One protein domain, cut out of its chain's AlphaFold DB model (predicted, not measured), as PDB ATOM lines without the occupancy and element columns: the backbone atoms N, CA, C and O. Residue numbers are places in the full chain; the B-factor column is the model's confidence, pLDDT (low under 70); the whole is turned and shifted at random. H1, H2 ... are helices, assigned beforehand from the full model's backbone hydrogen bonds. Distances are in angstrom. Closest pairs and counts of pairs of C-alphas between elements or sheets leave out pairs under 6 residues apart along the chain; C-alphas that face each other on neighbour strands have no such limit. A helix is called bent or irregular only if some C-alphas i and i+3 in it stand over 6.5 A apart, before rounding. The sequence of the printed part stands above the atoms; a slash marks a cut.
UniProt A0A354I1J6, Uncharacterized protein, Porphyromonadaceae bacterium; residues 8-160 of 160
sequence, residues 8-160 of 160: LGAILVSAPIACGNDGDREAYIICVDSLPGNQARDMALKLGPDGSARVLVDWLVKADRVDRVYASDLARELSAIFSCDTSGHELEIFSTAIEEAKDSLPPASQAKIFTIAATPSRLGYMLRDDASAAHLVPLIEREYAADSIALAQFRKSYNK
ATOM      1  N   LEU A   8      -5.075   5.911 -27.930       68.94
ATOM      2  CA  LEU A   8      -5.640   7.210 -27.570       68.94
ATOM      3  C   LEU A   8      -4.869   8.378 -28.220       68.94
ATOM      4  O   LEU A   8      -5.468   9.346 -28.688       68.94
ATOM      5  N   GLY A   9      -3.542   8.253 -28.351       64.62
ATOM      6  CA  GLY A   9      -2.698   9.213 -29.072       64.62
ATOM      7  C   GLY A   9      -2.913   9.218 -30.591       64.62
ATOM      8  O   GLY A   9      -2.637  10.227 -31.252       64.62
ATOM      9  N   ALA A  10      -3.431   8.127 -31.159       68.94
ATOM     10  CA  ALA A  10      -3.880   8.080 -32.547       68.94
ATOM     11  C   ALA A  10      -5.207   8.837 -32.727       68.94
ATOM     12  O   ALA A  10      -5.345   9.561 -33.713       68.94
ATOM     13  N   ILE A  11      -6.123   8.717 -31.758       69.88
ATOM     14  CA  ILE A  11      -7.507   9.190 -31.863       69.88
ATOM     15  C   ILE A  11      -7.680  10.683 -31.495       69.88
ATOM     16  O   ILE A  11      -8.480  11.371 -32.129       69.88
ATOM     17  N   LEU A  12      -6.952  11.230 -30.511       63.72
ATOM     18  CA  LEU A  12      -7.210  12.585 -29.987       63.72
ATOM     19  C   LEU A  12      -6.575  13.739 -30.797       63.72
ATOM     20  O   LEU A  12      -5.356  13.780 -31.007       63.72
ATOM     21  N   VAL A  13      -7.400  14.740 -31.159       48.53
ATOM     22  CA  VAL A  13      -6.996  16.076 -31.656       48.53
ATOM     23  C   VAL A  13      -7.887  17.183 -31.033       48.53
ATOM     24  O   VAL A  13      -8.907  17.548 -31.592       48.53
ATOM     25  N   SER A  14      -7.484  17.678 -29.850       38.72
ATOM     26  CA  SER A  14      -7.814  18.947 -29.129       38.72
ATOM     27  C   SER A  14      -9.248  19.548 -29.054       38.72
ATOM     28  O   SER A  14      -9.860  19.823 -30.080       38.72
ATOM     29  N   ALA A  15      -9.623  19.971 -27.819       32.41
ATOM     30  CA  ALA A  15     -10.695  20.900 -27.344       32.41
ATOM     31  C   ALA A  15     -11.977  20.264 -26.725       32.41
ATOM     32  O   ALA A  15     -12.221  19.079 -26.945       32.41
ATOM     33  N   PRO A  16     -12.816  21.048 -25.998       32.34
ATOM     34  CA  PRO A  16     -12.780  21.363 -24.561       32.34
ATOM     35  C   PRO A  16     -13.788  20.547 -23.705       32.34
ATOM     36  O   PRO A  16     -14.535  19.722 -24.210       32.34
ATOM     37  N   ILE A  17     -13.762  20.798 -22.392       30.97
ATOM     38  CA  ILE A  17     -14.196  19.943 -21.269       30.97
ATOM     39  C   ILE A  17     -15.702  20.056 -20.944       30.97
ATOM     40  O   ILE A  17     -16.230  21.163 -20.843       30.97
ATOM     41  N   ALA A  18     -16.380  18.928 -20.703       35.25
ATOM     42  CA  ALA A  18     -17.727  18.858 -20.115       35.25
ATOM     43  C   ALA A  18     -17.841  17.603 -19.238       35.25
ATOM     44  O   ALA A  18     -17.379  16.565 -19.673       35.25
ATOM     45  N   CYS A  19     -18.458  17.670 -18.054       33.72
ATOM     46  CA  CYS A  19     -18.418  16.599 -17.040       33.72
ATOM     47  C   CYS A  19     -19.738  15.806 -16.937       33.72
ATOM     48  O   CYS A  19     -20.811  16.382 -17.130       33.72
ATOM     49  N   GLY A  20     -19.677  14.516 -16.575       30.81
ATOM     50  CA  GLY A  20     -20.845  13.651 -16.327       30.81
ATOM     51  C   GLY A  20     -20.490  12.379 -15.532       30.81
ATOM     52  O   GLY A  20     -19.401  11.855 -15.715       30.81
ATOM     53  N   ASN A  21     -21.407  11.931 -14.659       36.56
ATOM     54  CA  ASN A  21     -21.274  10.933 -13.577       36.56
ATOM     55  C   ASN A  21     -22.095   9.610 -13.759       36.56
ATOM     56  O   ASN A  21     -23.215   9.658 -14.252       36.56
ATOM     57  N   ASP A  22     -21.564   8.486 -13.256       36.28
ATOM     58  CA  ASP A  22     -21.918   7.032 -13.338       36.28
ATOM     59  C   ASP A  22     -23.387   6.489 -13.425       36.28
ATOM     60  O   ASP A  22     -24.325   7.076 -12.881       36.28
ATOM     61  N   GLY A  23     -23.563   5.271 -14.005       34.03
ATOM     62  CA  GLY A  23     -24.841   4.540 -14.148       34.03
ATOM     63  C   GLY A  23     -24.940   3.300 -15.090       34.03
ATOM     64  O   GLY A  23     -25.492   3.399 -16.172       34.03
ATOM     65  N   ASP A  24     -24.605   2.096 -14.621       38.44
ATOM     66  CA  ASP A  24     -25.028   0.765 -15.135       38.44
ATOM     67  C   ASP A  24     -24.698   0.259 -16.575       38.44
ATOM     68  O   ASP A  24     -25.022   0.819 -17.625       38.44
ATOM     69  N   ARG A  25     -24.117  -0.957 -16.592       48.38
ATOM     70  CA  ARG A  25     -23.633  -1.736 -17.749       48.38
ATOM     71  C   ARG A  25     -24.729  -2.603 -18.399       48.38
ATOM     72  O   ARG A  25     -24.951  -3.736 -17.978       48.38
ATOM     73  N   GLU A  26     -25.294  -2.141 -19.511       48.91
ATOM     74  CA  GLU A  26     -25.873  -2.995 -20.570       48.91
ATOM     75  C   GLU A  26     -25.027  -2.901 -21.857       48.91
ATOM     76  O   GLU A  26     -24.113  -2.078 -21.946       48.91
ATOM     77  N   ALA A  27     -25.284  -3.761 -22.855       64.44
ATOM     78  CA  ALA A  27     -24.576  -3.751 -24.139       64.44
ATOM     79  C   ALA A  27     -24.790  -2.411 -24.870       64.44
ATOM     80  O   ALA A  27     -25.789  -2.205 -25.558       64.44
ATOM     81  N   TYR A  28     -23.848  -1.490 -24.690       77.88
ATOM     82  CA  TYR A  28     -23.923  -0.140 -25.231       77.88
ATOM     83  C   TYR A  28     -23.661  -0.135 -26.742       77.88
ATOM     84  O   TYR A  28     -22.702  -0.745 -27.217       77.88
ATOM     85  N   ILE A  29     -24.491   0.580 -27.504       83.31
ATOM     86  CA  ILE A  29     -24.388   0.668 -28.966       83.31
ATOM     87  C   ILE A  29     -23.904   2.062 -29.364       83.31
ATOM     88  O   ILE A  29     -24.569   3.060 -29.085       83.31
ATOM     89  N   ILE A  30     -22.778   2.130 -30.079       84.19
ATOM     90  CA  ILE A  30     -22.310   3.363 -30.721       84.19
ATOM     91  C   ILE A  30     -23.077   3.572 -32.036       84.19
ATOM     92  O   ILE A  30     -23.122   2.684 -32.886       84.19
ATOM     93  N   CYS A  31     -23.688   4.749 -32.191       83.50
ATOM     94  CA  CYS A  31     -24.506   5.134 -33.339       83.50
ATOM     95  C   CYS A  31     -23.871   6.356 -34.009       83.50
ATOM     96  O   CYS A  31     -23.955   7.466 -33.485       83.50
ATOM     97  N   VAL A  32     -23.246   6.147 -35.170       81.12
ATOM     98  CA  VAL A  32     -22.501   7.183 -35.913       81.12
ATOM     99  C   VAL A  32     -23.369   8.343 -36.416       81.12
ATOM    100  O   VAL A  32     -22.849   9.425 -36.665       81.12
ATOM    101  N   ASP A  33     -24.687   8.143 -36.507       81.75
ATOM    102  CA  ASP A  33     -25.655   9.189 -36.872       81.75
ATOM    103  C   ASP A  33     -26.018  10.108 -35.691       81.75
ATOM    104  O   ASP A  33     -26.683  11.132 -35.865       81.75
ATOM    105  N   SER A  34     -25.617   9.745 -34.468       82.19
ATOM    106  CA  SER A  34     -25.846  10.557 -33.274       82.19
ATOM    107  C   SER A  34     -24.769  11.634 -33.109       82.19
ATOM    108  O   SER A  34     -23.733  11.612 -33.760       82.19
ATOM    109  N   LEU A  35     -24.998  12.626 -32.244       89.06
ATOM    110  CA  LEU A  35     -23.957  13.609 -31.934       89.06
ATOM    111  C   LEU A  35     -22.914  12.974 -30.993       89.06
ATOM    112  O   LEU A  35     -23.307  12.585 -29.885       89.06
ATOM    113  N   PRO A  36     -21.608  12.955 -31.345       89.50
ATOM    114  CA  PRO A  36     -20.566  12.327 -30.529       89.50
ATOM    115  C   PRO A  36     -20.565  12.798 -29.075       89.50
ATOM    116  O   PRO A  36     -20.409  11.989 -28.174       89.50
ATOM    117  N   GLY A  37     -20.811  14.089 -28.826       87.75
ATOM    118  CA  GLY A  37     -20.863  14.638 -27.467       87.75
ATOM    119  C   GLY A  37     -22.046  14.131 -26.635       87.75
ATOM    120  O   GLY A  37     -21.896  13.886 -25.441       87.75
ATOM    121  N   ASN A  38     -23.219  13.921 -27.243       90.62
ATOM    122  CA  ASN A  38     -24.366  13.349 -26.527       90.62
ATOM    123  C   ASN A  38     -24.125  11.873 -26.215       90.62
ATOM    124  O   ASN A  38     -24.401  11.431 -25.103       90.62
ATOM    125  N   GLN A  39     -23.574  11.138 -27.181       90.81
ATOM    126  CA  GLN A  39     -23.225   9.736 -26.999       90.81
ATOM    127  C   GLN A  39     -22.097   9.562 -25.974       90.81
ATOM    128  O   GLN A  39     -22.226   8.732 -25.086       90.81
ATOM    129  N   ALA A  40     -21.048  10.388 -26.008       92.50
ATOM    130  CA  ALA A  40     -19.971  10.378 -25.019       92.50
ATOM    131  C   ALA A  40     -20.492  10.627 -23.603       92.50
ATOM    132  O   ALA A  40     -20.098   9.927 -22.678       92.50
ATOM    133  N   ARG A  41     -21.402  11.597 -23.431       91.00
ATOM    134  CA  ARG A  41     -22.045  11.851 -22.136       91.00
ATOM    135  C   ARG A  41     -22.833  10.639 -21.678       91.00
ATOM    136  O   ARG A  41     -22.616  10.186 -20.569       91.00
ATOM    137  N   ASP A  42     -23.702  10.088 -22.518       89.56
ATOM    138  CA  ASP A  42     -24.493   8.910 -22.155       89.56
ATOM    139  C   ASP A  42     -23.617   7.681 -21.849       89.56
ATOM    140  O   ASP A  42     -23.909   6.948 -20.910       89.56
ATOM    141  N   MET A  43     -22.510   7.486 -22.574       91.06
ATOM    142  CA  MET A  43     -21.506   6.452 -22.295       91.06
ATOM    143  C   MET A  43     -20.799   6.677 -20.963       91.06
ATOM    144  O   MET A  43     -20.726   5.755 -20.156       91.06
ATOM    145  N   ALA A  44     -20.277   7.883 -20.733       91.19
ATOM    146  CA  ALA A  44     -19.540   8.209 -19.521       91.19
ATOM    147  C   ALA A  44     -20.435   8.117 -18.290       91.19
ATOM    148  O   ALA A  44     -20.030   7.509 -17.305       91.19
ATOM    149  N   LEU A  45     -21.669   8.632 -18.404       87.81
ATOM    150  CA  LEU A  45     -22.717   8.414 -17.423       87.81
ATOM    151  C   LEU A  45     -22.878   6.911 -17.235       87.81
ATOM    152  O   LEU A  45     -22.645   6.437 -16.149       87.81
ATOM    153  N   LYS A  46     -23.182   6.113 -18.259       87.00
ATOM    154  CA  LYS A  46     -23.610   4.737 -17.985       87.00
ATOM    155  C   LYS A  46     -22.514   3.744 -17.588       87.00
ATOM    156  O   LYS A  46     -22.713   2.807 -16.824       87.00
ATOM    157  N   LEU A  47     -21.330   3.901 -18.152       89.56
ATOM    158  CA  LEU A  47     -20.316   2.850 -18.145       89.56
ATOM    159  C   LEU A  47     -19.092   3.202 -17.303       89.56
ATOM    160  O   LEU A  47     -18.264   2.319 -17.050       89.56
ATOM    161  N   GLY A  48     -18.943   4.475 -16.935       89.94
ATOM    162  CA  GLY A  48     -17.704   5.009 -16.388       89.94
ATOM    163  C   GLY A  48     -16.524   4.899 -17.375       89.94
ATOM    164  O   GLY A  48     -16.702   4.522 -18.545       89.94
ATOM    165  N   PRO A  49     -15.295   5.212 -16.928       93.06
ATOM    166  CA  PRO A  49     -14.108   5.256 -17.786       93.06
ATOM    167  C   PRO A  49     -13.724   3.889 -18.375       93.06
ATOM    168  O   PRO A  49     -13.634   3.749 -19.593       93.06
ATOM    169  N   ASP A  50     -13.567   2.846 -17.553       93.75
ATOM    170  CA  ASP A  50     -13.190   1.502 -18.033       93.75
ATOM    171  C   ASP A  50     -14.236   0.910 -18.995       93.75
ATOM    172  O   ASP A  50     -13.895   0.353 -20.041       93.75
ATOM    173  N   GLY A  51     -15.527   1.058 -18.685       92.19
ATOM    174  CA  GLY A  51     -16.590   0.553 -19.548       92.19
ATOM    175  C   GLY A  51     -16.669   1.300 -20.883       92.19
ATOM    176  O   GLY A  51     -16.791   0.661 -21.930       92.19
ATOM    177  N   SER A  52     -16.524   2.628 -20.866       94.38
ATOM    178  CA  SER A  52     -16.509   3.449 -22.085       94.38
ATOM    179  C   SER A  52     -15.322   3.114 -22.991       94.38
ATOM    180  O   SER A  52     -15.486   3.030 -24.208       94.38
ATOM    181  N   ALA A  53     -14.144   2.876 -22.407       94.75
ATOM    182  CA  ALA A  53     -12.943   2.467 -23.131       94.75
ATOM    183  C   ALA A  53     -13.146   1.149 -23.890       94.75
ATOM    184  O   ALA A  53     -12.872   1.072 -25.090       94.75
ATOM    185  N   ARG A  54     -13.682   0.126 -23.215       93.12
ATOM    186  CA  ARG A  54     -13.940  -1.189 -23.823       93.12
ATOM    187  C   ARG A  54     -14.956  -1.104 -24.954       93.12
ATOM    188  O   ARG A  54     -14.701  -1.627 -26.032       93.12
ATOM    189  N   VAL A  55     -16.060  -0.384 -24.744       93.31
ATOM    190  CA  VAL A  55     -17.090  -0.190 -25.778       93.31
ATOM    191  C   VAL A  55     -16.529   0.537 -26.998       93.31
ATOM    192  O   VAL A  55     -16.813   0.140 -28.129       93.31
ATOM    193  N   LEU A  56     -15.699   1.565 -26.792       95.06
ATOM    194  CA  LEU A  56     -15.035   2.270 -27.886       95.06
ATOM    195  C   LEU A  56     -14.123   1.328 -28.686       95.06
ATOM    196  O   LEU A  56     -14.195   1.309 -29.914       95.06
ATOM    197  N   VAL A  57     -13.291   0.530 -28.011       94.12
ATOM    198  CA  VAL A  57     -12.387  -0.426 -28.671       94.12
ATOM    199  C   VAL A  57     -13.168  -1.511 -29.418       94.12
ATOM    200  O   VAL A  57     -12.887  -1.758 -30.591       94.12
ATOM    201  N   ASP A  58     -14.190  -2.099 -28.796       90.75
ATOM    202  CA  ASP A  58     -15.046  -3.120 -29.414       90.75
ATOM    203  C   ASP A  58     -15.763  -2.600 -30.663       90.75
ATOM    204  O   ASP A  58     -15.927  -3.323 -31.654       90.75
ATOM    205  N   TRP A  59     -16.185  -1.335 -30.636       93.56
ATOM    206  CA  TRP A  59     -16.766  -0.681 -31.799       93.56
ATOM    207  C   TRP A  59     -15.722  -0.426 -32.891       93.56
ATOM    208  O   TRP A  59     -15.985  -0.749 -34.049       93.56
ATOM    209  N   LEU A  60     -14.517   0.043 -32.548       93.31
ATOM    210  CA  LEU A  60     -13.433   0.265 -33.516       93.31
ATOM    211  C   LEU A  60     -13.018  -1.016 -34.258       93.31
ATOM    212  O   LEU A  60     -12.621  -0.947 -35.418       93.31
ATOM    213  N   VAL A  61     -13.151  -2.200 -33.650       91.62
ATOM    214  CA  VAL A  61     -12.924  -3.481 -34.354       91.62
ATOM    215  C   VAL A  61     -13.908  -3.678 -35.514       91.62
ATOM    216  O   VAL A  61     -13.579  -4.330 -36.510       91.62
ATOM    217  N   LYS A  62     -15.122  -3.139 -35.403       90.06
ATOM    218  CA  LYS A  62     -16.217  -3.327 -36.367       90.06
ATOM    219  C   LYS A  62     -16.390  -2.139 -37.312       90.06
ATOM    220  O   LYS A  62     -16.873  -2.361 -38.415       90.06
ATOM    221  N   ALA A  63     -15.969  -0.946 -36.901       89.56
ATOM    222  CA  ALA A  63     -16.092   0.293 -37.657       89.56
ATOM    223  C   ALA A  63     -15.323   0.276 -38.988       89.56
ATOM    224  O   ALA A  63     -14.419  -0.545 -39.209       89.56
ATOM    225  N   ASP A  64     -15.677   1.228 -39.850       88.94
ATOM    226  CA  ASP A  64     -15.018   1.470 -41.124       88.94
ATOM    227  C   ASP A  64     -14.098   2.696 -41.058       88.94
ATOM    228  O   ASP A  64     -14.238   3.597 -40.231       88.94
ATOM    229  N   ARG A  65     -13.143   2.783 -41.994       87.00
ATOM    230  CA  ARG A  65     -12.208   3.926 -42.077       87.00
ATOM    231  C   ARG A  65     -12.913   5.272 -42.302       87.00
ATOM    232  O   ARG A  65     -12.322   6.316 -42.021       87.00
ATOM    233  N   VAL A  66     -14.142   5.259 -42.823       88.19
ATOM    234  CA  VAL A  66     -14.968   6.464 -43.009       88.19
ATOM    235  C   VAL A  66     -15.443   7.047 -41.676       88.19
ATOM    236  O   VAL A  66     -15.567   8.264 -41.563       88.19
ATOM    237  N   ASP A  67     -15.571   6.213 -40.641       89.19
ATOM    238  CA  ASP A  67     -16.028   6.608 -39.306       89.19
ATOM    239  C   ASP A  67     -14.920   7.255 -38.467       89.19
ATOM    240  O   ASP A  67     -15.149   7.648 -37.327       89.19
ATOM    241  N   ARG A  68     -13.703   7.401 -39.010       89.69
ATOM    242  CA  ARG A  68     -12.547   7.962 -38.290       89.69
ATOM    243  C   ARG A  68     -12.848   9.300 -37.620       89.69
ATOM    244  O   ARG A  68     -12.379   9.540 -36.512       89.69
ATOM    245  N   VAL A  69     -13.568  10.190 -38.306       90.00
ATOM    246  CA  VAL A  69     -13.905  11.510 -37.746       90.00
ATOM    247  C   VAL A  69     -14.792  11.334 -36.519       90.00
ATOM    248  O   VAL A  69     -14.468  11.855 -35.458       90.00
ATOM    249  N   TYR A  70     -15.828  10.502 -36.637       91.06
ATOM    250  CA  TYR A  70     -16.714  10.168 -35.529       91.06
ATOM    251  C   TYR A  70     -15.959   9.527 -34.358       91.06
ATOM    252  O   TYR A  70     -16.121   9.942 -33.215       91.06
ATOM    253  N   ALA A  71     -15.085   8.556 -34.638       90.94
ATOM    254  CA  ALA A  71     -14.234   7.909 -33.644       90.94
ATOM    255  C   ALA A  71     -13.354   8.914 -32.884       90.94
ATOM    256  O   ALA A  71     -13.238   8.846 -31.659       90.94
ATOM    257  N   SER A  72     -12.744   9.845 -33.626       90.00
ATOM    258  CA  SER A  72     -11.900  10.912 -33.089       90.00
ATOM    259  C   SER A  72     -12.681  11.836 -32.168       90.00
ATOM    260  O   SER A  72     -12.254  12.079 -31.039       90.00
ATOM    261  N   ASP A  73     -13.854  12.284 -32.612       91.62
ATOM    262  CA  ASP A  73     -14.717  13.142 -31.814       91.62
ATOM    263  C   ASP A  73     -15.258  12.423 -30.579       91.62
ATOM    264  O   ASP A  73     -15.184  12.971 -29.485       91.62
ATOM    265  N   LEU A  74     -15.723  11.179 -30.702       92.44
ATOM    266  CA  LEU A  74     -16.254  10.419 -29.570       92.44
ATOM    267  C   LEU A  74     -15.198  10.213 -28.476       92.44
ATOM    268  O   LEU A  74     -15.458  10.489 -27.306       92.44
ATOM    269  N   ALA A  75     -13.992   9.768 -28.836       92.50
ATOM    270  CA  ALA A  75     -12.930   9.585 -27.849       92.50
ATOM    271  C   ALA A  75     -12.450  10.917 -27.258       92.50
ATOM    272  O   ALA A  75     -12.049  10.957 -26.092       92.50
ATOM    273  N   ARG A  76     -12.495  12.005 -28.041       89.62
ATOM    274  CA  ARG A  76     -12.203  13.363 -27.561       89.62
ATOM    275  C   ARG A  76     -13.197  13.792 -26.499       89.62
ATOM    276  O   ARG A  76     -12.767  14.212 -25.432       89.62
ATOM    277  N   GLU A  77     -14.487  13.640 -26.761       92.50
ATOM    278  CA  GLU A  77     -15.542  13.986 -25.809       92.50
ATOM    279  C   GLU A  77     -15.458  13.114 -24.541       92.50
ATOM    280  O   GLU A  77     -15.535  13.644 -23.437       92.50
ATOM    281  N   LEU A  78     -15.184  11.807 -24.660       92.56
ATOM    282  CA  LEU A  78     -14.957  10.927 -23.500       92.56
ATOM    283  C   LEU A  78     -13.735  11.349 -22.675       92.56
ATOM    284  O   LEU A  78     -13.819  11.478 -21.457       92.56
ATOM    285  N   SER A  79     -12.605  11.620 -23.332       90.62
ATOM    286  CA  SER A  79     -11.391  12.086 -22.644       90.62
ATOM    287  C   SER A  79     -11.627  13.420 -21.945       90.62
ATOM    288  O   SER A  79     -11.140  13.637 -20.841       90.62
ATOM    289  N   ALA A  80     -12.392  14.310 -22.579       88.12
ATOM    290  CA  ALA A  80     -12.783  15.588 -22.010       88.12
ATOM    291  C   ALA A  80     -13.634  15.391 -20.745       88.12
ATOM    292  O   ALA A  80     -13.345  16.025 -19.732       88.12
ATOM    293  N   ILE A  81     -14.602  14.469 -20.771       89.69
ATOM    294  CA  ILE A  81     -15.427  14.122 -19.607       89.69
ATOM    295  C   ILE A  81     -14.583  13.586 -18.454       89.69
ATOM    296  O   ILE A  81     -14.639  14.141 -17.359       89.69
ATOM    297  N   PHE A  82     -13.739  12.589 -18.700       89.06
ATOM    298  CA  PHE A  82     -12.930  11.968 -17.644       89.06
ATOM    299  C   PHE A  82     -11.740  12.830 -17.189       89.06
ATOM    300  O   PHE A  82     -11.124  12.561 -16.162       89.06
ATOM    301  N   SER A  83     -11.411  13.897 -17.926       88.81
ATOM    302  CA  SER A  83     -10.426  14.898 -17.491       88.81
ATOM    303  C   SER A  83     -10.979  15.917 -16.490       88.81
ATOM    304  O   SER A  83     -10.213  16.712 -15.953       88.81
ATOM    305  N   CYS A  84     -12.299  15.926 -16.259       83.06
ATOM    306  CA  CYS A  84     -12.943  16.845 -15.321       83.06
ATOM    307  C   CYS A  84     -12.635  16.558 -13.853       83.06
ATOM    308  O   CYS A  84     -12.756  17.464 -13.026       83.06
ATOM    309  N   ASP A  85     -12.316  15.310 -13.513       78.31
ATOM    310  CA  ASP A  85     -11.954  14.974 -12.149       78.31
ATOM    311  C   ASP A  85     -10.653  15.697 -11.768       78.31
ATOM    312  O   ASP A  85      -9.651  15.673 -12.484       78.31
ATOM    313  N   THR A  86     -10.668  16.334 -10.601       69.12
ATOM    314  CA  THR A  86      -9.542  17.129 -10.091       69.12
ATOM    315  C   THR A  86      -8.293  16.291  -9.827       69.12
ATOM    316  O   THR A  86      -7.194  16.847  -9.803       69.12
ATOM    317  N   SER A  87      -8.441  14.973  -9.658       80.31
ATOM    318  CA  SER A  87      -7.311  14.061  -9.481       80.31
ATOM    319  C   SER A  87      -6.733  13.531 -10.800       80.31
ATOM    320  O   SER A  87      -5.619  13.010 -10.807       80.31
ATOM    321  N   GLY A  88      -7.452  13.686 -11.922       84.88
ATOM    322  CA  GLY A  88      -7.084  13.116 -13.224       84.88
ATOM    323  C   GLY A  88      -7.182  11.586 -13.290       84.88
ATOM    324  O   GLY A  88      -6.791  10.990 -14.296       84.88
ATOM    325  N   HIS A  89      -7.704  10.949 -12.241       89.94
ATOM    326  CA  HIS A  89      -7.706   9.500 -12.087       89.94
ATOM    327  C   HIS A  89      -8.627   8.809 -13.095       89.94
ATOM    328  O   HIS A  89      -8.264   7.782 -13.665       89.94
ATOM    329  N   GLU A  90      -9.791   9.387 -13.391       90.44
ATOM    330  CA  GLU A  90     -10.714   8.811 -14.375       90.44
ATOM    331  C   GLU A  90     -10.120   8.789 -15.787       90.44
ATOM    332  O   GLU A  90     -10.265   7.798 -16.505       90.44
ATOM    333  N   LEU A  91      -9.404   9.848 -16.181       91.00
ATOM    334  CA  LEU A  91      -8.706   9.887 -17.463       91.00
ATOM    335  C   LEU A  91      -7.586   8.840 -17.525       91.00
ATOM    336  O   LEU A  91      -7.371   8.237 -18.581       91.00
ATOM    337  N   GLU A  92      -6.883   8.610 -16.416       91.38
ATOM    338  CA  GLU A  92      -5.870   7.558 -16.313       91.38
ATOM    339  C   GLU A  92      -6.496   6.165 -16.463       91.38
ATOM    340  O   GLU A  92      -5.995   5.361 -17.256       91.38
ATOM    341  N   ILE A  93      -7.623   5.901 -15.788       92.94
ATOM    342  CA  ILE A  93      -8.383   4.650 -15.934       92.94
ATOM    343  C   ILE A  93      -8.825   4.469 -17.387       92.94
ATOM    344  O   ILE A  93      -8.591   3.414 -17.970       92.94
ATOM    345  N   PHE A  94      -9.427   5.496 -17.993       94.38
ATOM    346  CA  PHE A  94      -9.901   5.445 -19.376       94.38
ATOM    347  C   PHE A  94      -8.757   5.152 -20.354       94.38
ATOM    348  O   PHE A  94      -8.860   4.259 -21.195       94.38
ATOM    349  N   SER A  95      -7.640   5.871 -20.216       92.44
ATOM    350  CA  SER A  95      -6.467   5.711 -21.081       92.44
ATOM    351  C   SER A  95      -5.844   4.323 -20.940       92.44
ATOM    352  O   SER A  95      -5.498   3.701 -21.943       92.44
ATOM    353  N   THR A  96      -5.737   3.823 -19.708       92.44
ATOM    354  CA  THR A  96      -5.192   2.490 -19.420       92.44
ATOM    355  C   THR A  96      -6.099   1.401 -19.983       92.44
ATOM    356  O   THR A  96      -5.628   0.534 -20.713       92.44
ATOM    357  N   ALA A  97      -7.408   1.496 -19.742       94.06
ATOM    358  CA  ALA A  97      -8.382   0.526 -20.226       94.06
ATOM    359  C   ALA A  97      -8.455   0.473 -21.763       94.06
ATOM    360  O   ALA A  97      -8.670  -0.602 -22.321       94.06
ATOM    361  N   ILE A  98      -8.238   1.592 -22.468       94.81
ATOM    362  CA  ILE A  98      -8.127   1.599 -23.938       94.81
ATOM    363  C   ILE A  98      -6.938   0.755 -24.400       94.81
ATOM    364  O   ILE A  98      -7.075  -0.045 -25.329       94.81
ATOM    365  N   GLU A  99      -5.771   0.944 -23.783       93.56
ATOM    366  CA  GLU A  99      -4.567   0.208 -24.164       93.56
ATOM    367  C   GLU A  99      -4.687  -1.274 -23.808       93.56
ATOM    368  O   GLU A  99      -4.410  -2.113 -24.660       93.56
ATOM    369  N   GLU A 100      -5.189  -1.607 -22.617       92.75
ATOM    370  CA  GLU A 100      -5.432  -2.994 -22.203       92.75
ATOM    371  C   GLU A 100      -6.443  -3.695 -23.116       92.75
ATOM    372  O   GLU A 100      -6.202  -4.817 -23.571       92.75
ATOM    373  N   ALA A 101      -7.556  -3.027 -23.441       93.38
ATOM    374  CA  ALA A 101      -8.554  -3.568 -24.352       93.38
ATOM    375  C   ALA A 101      -7.952  -3.797 -25.744       93.38
ATOM    376  O   ALA A 101      -8.111  -4.887 -26.289       93.38
ATOM    377  N   LYS A 102      -7.194  -2.836 -26.294       94.00
ATOM    378  CA  LYS A 102      -6.478  -3.020 -27.568       94.00
ATOM    379  C   LYS A 102      -5.500  -4.193 -27.498       94.00
ATOM    380  O   LYS A 102      -5.507  -5.034 -28.394       94.00
ATOM    381  N   ASP A 103      -4.651  -4.240 -26.479       92.88
ATOM    382  CA  ASP A 103      -3.561  -5.215 -26.375       92.88
ATOM    383  C   ASP A 103      -4.078  -6.642 -26.157       92.88
ATOM    384  O   ASP A 103      -3.412  -7.606 -26.537       92.88
ATOM    385  N   SER A 104      -5.298  -6.786 -25.628       93.19
ATOM    386  CA  SER A 104      -5.993  -8.073 -25.516       93.19
ATOM    387  C   SER A 104      -6.487  -8.640 -26.857       93.19
ATOM    388  O   SER A 104      -6.798  -9.830 -26.950       93.19
ATOM    389  N   LEU A 105      -6.556  -7.817 -27.909       92.88
ATOM    390  CA  LEU A 105      -7.046  -8.237 -29.219       92.88
ATOM    391  C   LEU A 105      -5.967  -8.956 -30.041       92.88
ATOM    392  O   LEU A 105      -4.777  -8.668 -29.903       92.88
ATOM    393  N   PRO A 106      -6.358  -9.826 -30.995       94.31
ATOM    394  CA  PRO A 106      -5.427 -10.375 -31.972       94.31
ATOM    395  C   PRO A 106      -4.713  -9.269 -32.772       94.31
ATOM    396  O   PRO A 106      -5.344  -8.259 -33.104       94.31
ATOM    397  N   PRO A 107      -3.450  -9.466 -33.204       94.12
ATOM    398  CA  PRO A 107      -2.683  -8.443 -33.925       94.12
ATOM    399  C   PRO A 107      -3.379  -7.866 -35.168       94.12
ATOM    400  O   PRO A 107      -3.233  -6.686 -35.475       94.12
ATOM    401  N   ALA A 108      -4.169  -8.675 -35.883       93.94
ATOM    402  CA  ALA A 108      -4.936  -8.208 -37.041       93.94
ATOM    403  C   ALA A 108      -6.005  -7.171 -36.651       93.94
ATOM    404  O   ALA A 108      -6.155  -6.151 -37.316       93.94
ATOM    405  N   SER A 109      -6.702  -7.394 -35.535       94.62
ATOM    406  CA  SER A 109      -7.687  -6.451 -35.001       94.62
ATOM    407  C   SER A 109      -7.022  -5.172 -34.497       94.62
ATOM    408  O   SER A 109      -7.529  -4.085 -34.761       94.62
ATOM    409  N   GLN A 110      -5.856  -5.281 -33.848       94.44
ATOM    410  CA  GLN A 110      -5.068  -4.111 -33.447       94.44
ATOM    411  C   GLN A 110      -4.676  -3.258 -34.664       94.44
ATOM    412  O   GLN A 110      -4.890  -2.045 -34.671       94.44
ATOM    413  N   ALA A 111      -4.158  -3.894 -35.722       94.38
ATOM    414  CA  ALA A 111      -3.807  -3.227 -36.973       94.38
ATOM    415  C   ALA A 111      -5.013  -2.515 -37.603       94.38
ATOM    416  O   ALA A 111      -4.909  -1.333 -37.938       94.38
ATOM    417  N   LYS A 112      -6.165  -3.196 -37.696       93.62
ATOM    418  CA  LYS A 112      -7.413  -2.602 -38.190       93.62
ATOM    419  C   LYS A 112      -7.783  -1.347 -37.401       93.62
ATOM    420  O   LYS A 112      -7.956  -0.291 -38.012       93.62
ATOM    421  N   ILE A 113      -7.846  -1.432 -36.070       94.06
ATOM    422  CA  ILE A 113      -8.198  -0.292 -35.211       94.06
ATOM    423  C   ILE A 113      -7.270   0.896 -35.480       94.06
ATOM    424  O   ILE A 113      -7.744   2.018 -35.646       94.06
ATOM    425  N   PHE A 114      -5.960   0.669 -35.592       93.06
ATOM    426  CA  PHE A 114      -5.012   1.738 -35.903       93.06
ATOM    427  C   PHE A 114      -5.282   2.414 -37.255       93.06
ATOM    428  O   PHE A 114      -5.130   3.634 -37.365       93.06
ATOM    429  N   THR A 115      -5.712   1.663 -38.277       93.12
ATOM    430  CA  THR A 115      -6.071   2.244 -39.588       93.12
ATOM    431  C   THR A 115      -7.350   3.082 -39.567       93.12
ATOM    432  O   THR A 115      -7.529   3.949 -40.424       93.12
ATOM    433  N   ILE A 116      -8.225   2.848 -38.587       91.44
ATOM    434  CA  ILE A 116      -9.428   3.653 -38.353       91.44
ATOM    435  C   ILE A 116      -9.064   4.876 -37.516       91.44
ATOM    436  O   ILE A 116      -9.441   5.988 -37.863       91.44
ATOM    437  N   ALA A 117      -8.278   4.690 -36.455       88.00
ATOM    438  CA  ALA A 117      -7.927   5.720 -35.485       88.00
ATOM    439  C   ALA A 117      -7.085   6.870 -36.063       88.00
ATOM    440  O   ALA A 117      -7.206   8.004 -35.607       88.00
ATOM    441  N   ALA A 118      -6.236   6.609 -37.060       88.62
ATOM    442  CA  ALA A 118      -5.319   7.604 -37.611       88.62
ATOM    443  C   ALA A 118      -5.371   7.686 -39.141       88.62
ATOM    444  O   ALA A 118      -5.754   6.755 -39.845       88.62
ATOM    445  N   THR A 119      -4.932   8.822 -39.686       92.19
ATOM    446  CA  THR A 119      -4.651   8.912 -41.124       92.19
ATOM    447  C   THR A 119      -3.441   8.038 -41.479       92.19
ATOM    448  O   THR A 119      -2.542   7.887 -40.644       92.19
ATOM    449  N   PRO A 120      -3.340   7.518 -42.718       94.06
ATOM    450  CA  PRO A 120      -2.235   6.637 -43.103       94.06
ATOM    451  C   PRO A 120      -0.857   7.265 -42.848       94.06
ATOM    452  O   PRO A 120       0.024   6.632 -42.272       94.06
ATOM    453  N   SER A 121      -0.683   8.547 -43.190       93.50
ATOM    454  CA  SER A 121       0.574   9.263 -42.945       93.50
ATOM    455  C   SER A 121       0.897   9.461 -41.464       93.50
ATOM    456  O   SER A 121       2.072   9.391 -41.105       93.50
ATOM    457  N   ARG A 122      -0.102   9.715 -40.606       90.81
ATOM    458  CA  ARG A 122       0.118   9.847 -39.157       90.81
ATOM    459  C   ARG A 122       0.474   8.499 -38.546       90.81
ATOM    460  O   ARG A 122       1.423   8.427 -37.777       90.81
ATOM    461  N   LEU A 123      -0.230   7.441 -38.942       92.12
ATOM    462  CA  LEU A 123       0.044   6.088 -38.473       92.12
ATOM    463  C   LEU A 123       1.462   5.637 -38.846       92.12
ATOM    464  O   LEU A 123       2.188   5.133 -37.996       92.12
ATOM    465  N   GLY A 124       1.890   5.894 -40.087       92.62
ATOM    466  CA  GLY A 124       3.262   5.607 -40.514       92.62
ATOM    467  C   GLY A 124       4.302   6.354 -39.675       92.62
ATOM    468  O   GLY A 124       5.275   5.754 -39.232       92.62
ATOM    469  N   TYR A 125       4.063   7.638 -39.388       91.06
ATOM    470  CA  TYR A 125       4.945   8.433 -38.527       91.06
ATOM    471  C   TYR A 125       5.002   7.903 -37.086       91.06
ATOM    472  O   TYR A 125       6.081   7.829 -36.507       91.06
ATOM    473  N   MET A 126       3.858   7.512 -36.513       89.12
ATOM    474  CA  MET A 126       3.785   6.971 -35.149       89.12
ATOM    475  C   MET A 126       4.543   5.647 -35.005       89.12
ATOM    476  O   MET A 126       5.150   5.411 -33.966       89.12
ATOM    477  N   LEU A 127       4.520   4.794 -36.033       90.81
ATOM    478  CA  LEU A 127       5.097   3.450 -35.963       90.81
ATOM    479  C   LEU A 127       6.573   3.368 -36.348       90.81
ATOM    480  O   LEU A 127       7.223   2.393 -35.981       90.81
ATOM    481  N   ARG A 128       7.116   4.358 -37.066       89.00
ATOM    482  CA  ARG A 128       8.492   4.326 -37.591       89.00
ATOM    483  C   ARG A 128       9.542   3.949 -36.545       89.00
ATOM    484  O   ARG A 128      10.430   3.149 -36.817       89.00
ATOM    485  N   ASP A 129       9.441   4.550 -35.365       84.50
ATOM    486  CA  ASP A 129      10.428   4.408 -34.291       84.50
ATOM    487  C   ASP A 129       9.926   3.499 -33.148       84.50
ATOM    488  O   ASP A 129      10.562   3.409 -32.091       84.50
ATOM    489  N   ASP A 130       8.793   2.815 -33.352       86.94
ATOM    490  CA  ASP A 130       8.167   1.927 -32.374       86.94
ATOM    491  C   ASP A 130       8.486   0.455 -32.677       86.94
ATOM    492  O   ASP A 130       7.730  -0.274 -33.321       86.94
ATOM    493  N   ALA A 131       9.631  -0.004 -32.164       83.88
ATOM    494  CA  ALA A 131      10.072  -1.389 -32.321       83.88
ATOM    495  C   ALA A 131       9.071  -2.413 -31.752       83.88
ATOM    496  O   ALA A 131       9.016  -3.543 -32.233       83.88
ATOM    497  N   SER A 132       8.276  -2.026 -30.747       83.62
ATOM    498  CA  SER A 132       7.280  -2.920 -30.152       83.62
ATOM    499  C   SER A 132       6.074  -3.119 -31.065       83.62
ATOM    500  O   SER A 132       5.541  -4.223 -31.135       83.62
ATOM    501  N   ALA A 133       5.714  -2.100 -31.846       84.81
ATOM    502  CA  ALA A 133       4.603  -2.139 -32.792       84.81
ATOM    503  C   ALA A 133       5.023  -2.491 -34.236       84.81
ATOM    504  O   ALA A 133       4.166  -2.643 -35.106       84.81
ATOM    505  N   ALA A 134       6.317  -2.698 -34.506       87.69
ATOM    506  CA  ALA A 134       6.835  -3.055 -35.833       87.69
ATOM    507  C   ALA A 134       6.180  -4.319 -36.426       87.69
ATOM    508  O   ALA A 134       5.997  -4.428 -37.639       87.69
ATOM    509  N   HIS A 135       5.767  -5.262 -35.575       92.12
ATOM    510  CA  HIS A 135       5.069  -6.480 -35.990       92.12
ATOM    511  C   HIS A 135       3.671  -6.218 -36.591       92.12
ATOM    512  O   HIS A 135       3.160  -7.061 -37.328       92.12
ATOM    513  N   LEU A 136       3.063  -5.055 -36.322       94.25
ATOM    514  CA  LEU A 136       1.770  -4.647 -36.881       94.25
ATOM    515  C   LEU A 136       1.896  -4.063 -38.293       94.25
ATOM    516  O   LEU A 136       0.913  -4.039 -39.029       94.25
ATOM    517  N   VAL A 137       3.090  -3.627 -38.708       95.44
ATOM    518  CA  VAL A 137       3.308  -2.946 -39.997       95.44
ATOM    519  C   VAL A 137       2.851  -3.797 -41.190       95.44
ATOM    520  O   VAL A 137       2.048  -3.297 -41.978       95.44
ATOM    521  N   PRO A 138       3.230  -5.088 -41.326       96.62
ATOM    522  CA  PRO A 138       2.753  -5.910 -42.439       96.62
ATOM    523  C   PRO A 138       1.235  -6.131 -42.429       96.62
ATOM    524  O   PRO A 138       0.652  -6.393 -43.478       96.62
ATOM    525  N   LEU A 139       0.589  -6.059 -41.262       97.19
ATOM    526  CA  LEU A 139      -0.862  -6.201 -41.129       97.19
ATOM    527  C   LEU A 139      -1.571  -4.910 -41.547       97.19
ATOM    528  O   LEU A 139      -2.514  -4.963 -42.325       97.19
ATOM    529  N   ILE A 140      -1.055  -3.754 -41.132       96.31
ATOM    530  CA  ILE A 140      -1.547  -2.438 -41.561       96.31
ATOM    531  C   ILE A 140      -1.421  -2.274 -43.081       96.31
ATOM    532  O   ILE A 140      -2.331  -1.766 -43.732       96.31
ATOM    533  N   GLU A 141      -0.324  -2.741 -43.680       96.88
ATOM    534  CA  GLU A 141      -0.190  -2.731 -45.140       96.88
ATOM    535  C   GLU A 141      -1.245  -3.599 -45.837       96.88
ATOM    536  O   GLU A 141      -1.716  -3.228 -46.913       96.88
ATOM    537  N   ARG A 142      -1.644  -4.727 -45.229       96.25
ATOM    538  CA  ARG A 142      -2.732  -5.572 -45.749       96.25
ATOM    539  C   ARG A 142      -4.084  -4.871 -45.655       96.25
ATOM    540  O   ARG A 142      -4.835  -4.936 -46.622       96.25
ATOM    541  N   GLU A 143      -4.362  -4.154 -44.565       95.44
ATOM    542  CA  GLU A 143      -5.589  -3.349 -44.427       95.44
ATOM    543  C   GLU A 143      -5.698  -2.267 -45.518       95.44
ATOM    544  O   GLU A 143      -6.786  -1.970 -46.013       95.44
ATOM    545  N   TYR A 144      -4.566  -1.713 -45.965       95.00
ATOM    546  CA  TYR A 144      -4.519  -0.755 -47.073       95.00
ATOM    547  C   TYR A 144      -4.329  -1.387 -48.460       95.00
ATOM    548  O   TYR A 144      -4.228  -0.652 -49.439       95.00
ATOM    549  N   ALA A 145      -4.291  -2.717 -48.603       93.81
ATOM    550  CA  ALA A 145      -3.923  -3.359 -49.871       93.81
ATOM    551  C   ALA A 145      -4.841  -2.977 -51.047       93.81
ATOM    552  O   ALA A 145      -4.378  -2.868 -52.181       93.81
ATOM    553  N   ALA A 146      -6.128  -2.736 -50.776       93.00
ATOM    554  CA  ALA A 146      -7.109  -2.301 -51.773       93.00
ATOM    555  C   ALA A 146      -7.087  -0.781 -52.050       93.00
ATOM    556  O   ALA A 146      -7.735  -0.314 -52.983       93.00
ATOM    557  N   ASP A 147      -6.351  -0.004 -51.253       94.88
ATOM    558  CA  ASP A 147      -6.270   1.455 -51.315       94.88
ATOM    559  C   ASP A 147      -4.810   1.882 -51.500       94.88
ATOM    560  O   ASP A 147      -4.072   2.182 -50.555       94.88
ATOM    561  N   SER A 148      -4.375   1.885 -52.760       94.94
ATOM    562  CA  SER A 148      -2.984   2.154 -53.135       94.94
ATOM    563  C   SER A 148      -2.495   3.538 -52.697       94.94
ATOM    564  O   SER A 148      -1.305   3.703 -52.411       94.94
ATOM    565  N   ILE A 149      -3.396   4.522 -52.591       96.81
ATOM    566  CA  ILE A 149      -3.077   5.877 -52.129       96.81
ATOM    567  C   ILE A 149      -2.792   5.855 -50.627       96.81
ATOM    568  O   ILE A 149      -1.741   6.348 -50.204       96.81
ATOM    569  N   ALA A 150      -3.679   5.262 -49.822       95.25
ATOM    570  CA  ALA A 150      -3.469   5.132 -48.381       95.25
ATOM    571  C   ALA A 150      -2.205   4.320 -48.065       95.25
ATOM    572  O   ALA A 150      -1.393   4.737 -47.234       95.25
ATOM    573  N   LEU A 151      -1.976   3.217 -48.785       97.25
ATOM    574  CA  LEU A 151      -0.778   2.394 -48.627       97.25
ATOM    575  C   LEU A 151       0.504   3.187 -48.919       97.25
ATOM    576  O   LEU A 151       1.464   3.132 -48.146       97.25
ATOM    577  N   ALA A 152       0.527   3.962 -50.008       97.19
ATOM    578  CA  ALA A 152       1.671   4.803 -50.353       97.19
ATOM    579  C   ALA A 152       1.915   5.903 -49.307       97.19
ATOM    580  O   ALA A 152       3.062   6.155 -48.931       97.19
ATOM    581  N   GLN A 153       0.851   6.537 -48.807       97.06
ATOM    582  CA  GLN A 153       0.928   7.545 -47.747       97.06
ATOM    583  C   GLN A 153       1.492   6.977 -46.440       97.06
ATOM    584  O   GLN A 153       2.341   7.622 -45.820       97.06
ATOM    585  N   PHE A 154       1.049   5.781 -46.047       97.12
ATOM    586  CA  PHE A 154       1.553   5.069 -44.875       97.12
ATOM    587  C   PHE A 154       3.045   4.747 -45.018       97.12
ATOM    588  O   PHE A 154       3.856   5.215 -44.216       97.12
ATOM    589  N   ARG A 155       3.426   4.040 -46.091       96.62
ATOM    590  CA  ARG A 155       4.819   3.639 -46.357       96.62
ATOM    591  C   ARG A 155       5.767   4.827 -46.429       96.62
ATOM    592  O   ARG A 155       6.863   4.779 -45.877       96.62
ATOM    593  N   LYS A 156       5.355   5.907 -47.099       96.25
ATOM    594  CA  LYS A 156       6.165   7.124 -47.215       96.25
ATOM    595  C   LYS A 156       6.450   7.746 -45.852       96.25
ATOM    596  O   LYS A 156       7.545   8.253 -45.660       96.25
ATOM    597  N   SER A 157       5.484   7.755 -44.938       94.38
ATOM    598  CA  SER A 157       5.696   8.297 -43.594       94.38
ATOM    599  C   SER A 157       6.487   7.355 -42.689       94.38
ATOM    600  O   SER A 157       7.286   7.840 -41.899       94.38
ATOM    601  N   TYR A 158       6.288   6.042 -42.817       93.00
ATOM    602  CA  TYR A 158       7.008   5.038 -42.031       93.00
ATOM    603  C   TYR A 158       8.500   4.955 -42.389       93.00
ATOM    604  O   TYR A 158       9.330   4.785 -41.509       93.00
ATOM    605  N   ASN A 159       8.860   5.128 -43.664       90.69
ATOM    606  CA  ASN A 159      10.246   4.993 -44.143       90.69
ATOM    607  C   ASN A 159      11.052   6.308 -44.170       90.69
ATOM    608  O   ASN A 159      12.147   6.335 -44.731       90.69
ATOM    609  N   LYS A 160      10.490   7.412 -43.676       82.88
ATOM    610  CA  LYS A 160      11.140   8.733 -43.653       82.88
ATOM    611  C   LYS A 160      12.000   8.908 -42.425       82.88
ATOM    612  O   LYS A 160      13.043   9.581 -42.502       82.88
TER     613      LYS A 160
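This is residues 8 to 160 of the 160 residues of an uncharacterized protein of Porphyromonadaceae bacterium (UniProt A0A354I1J6). The longest helix, H2, is sharply bent: its second arm H2b forms a three-helix up-and-down bundle with H3 and H4, H3 only loosely in it, while its first arm H2a folds back and packs on H3. H5 lies across one end of this bundle, and beyond it a smaller group of three nearly aligned helices, H6, H7 and H8, makes the far end, joined through H7 on H5. Short H1 sits between H3, H4 and H5, and the long loop of residues 12 to 35 swings round the other end. The printed part has 153 residues with eight named helices, H1 to H8 in chain order, and no named strand; the class is all helix. It is compact, with a radius of gyration of the C-alphas of 15.6 A and spans of 44 by 31 by 28 A.

H2, residues 36 to 62, was assigned by its hydrogen bonds as one helix but is bent: C-alphas 46 and 49 are 9.5 A apart. H2a is residues 36 to 46, from C-alpha 36 at (-20.566, 12.327, -30.529), and H2b is residues 49 to 62, 20.6 A long. H3, residues 65 to 82, is 25.7 A long and irregular, with C-alphas 66 and 69 7.4 A apart. H4 is residues 89 to 103, 20.9 A, and H5 residues 107 to 117, 15.2 A. H1 is residues 8 to 11 and H6 residues 120 to 127. H7, residues 134 to 143, is only just irregular, with C-alphas 135 and 138 6.9 A apart. H8, residues 148 to 158, ends with C-alpha 158 at (7.008, 5.038, -42.031).

H2b touches H4, closest C-alphas Pro 49 and Phe 94 at 4.5 A, at a shallow tilt of 32 degrees, the same way. H2b and H3 form a helical hairpin, closest C-alphas Pro 49 and Phe 82 at 6.8 A. H2a touches H3 at a steep tilt of 51 degrees, closest C-alphas Pro 36 and Leu 74 at 4.8 A. H5 is about perpendicular to H3, at 83 degrees, and touches its residues 65 to 72, closest C-alphas Arg 65 and Ile 116 at 4.7 A. H1 touches H3, closest C-alphas Ile 11 and Ser 72 at 4.9 A. H5 touches H7, closest C-alphas Ala 111 and Ile 140 at 5.2 A. H6 touches H8, closest C-alphas Gly 124 and Tyr 158 at 4.1 A; H5 and H8 are apart. Every O i to N i+4 pair is within hydrogen-bond range in H2a, H4, H5, H6 and H8, against 9 of 10 in H2b, 12 of 14 in H3 and 4 of 6 in H7; H1 is too short for such a pair.

The C-alphas farthest apart, those of Asp 24 and Lys 160, are 46.7 A apart. The printed part has no cut, and its one long link joins H1 to H2. Residues 8 to 27 and residue 86 have pLDDT under 70; the mean of the printed part is 85.1.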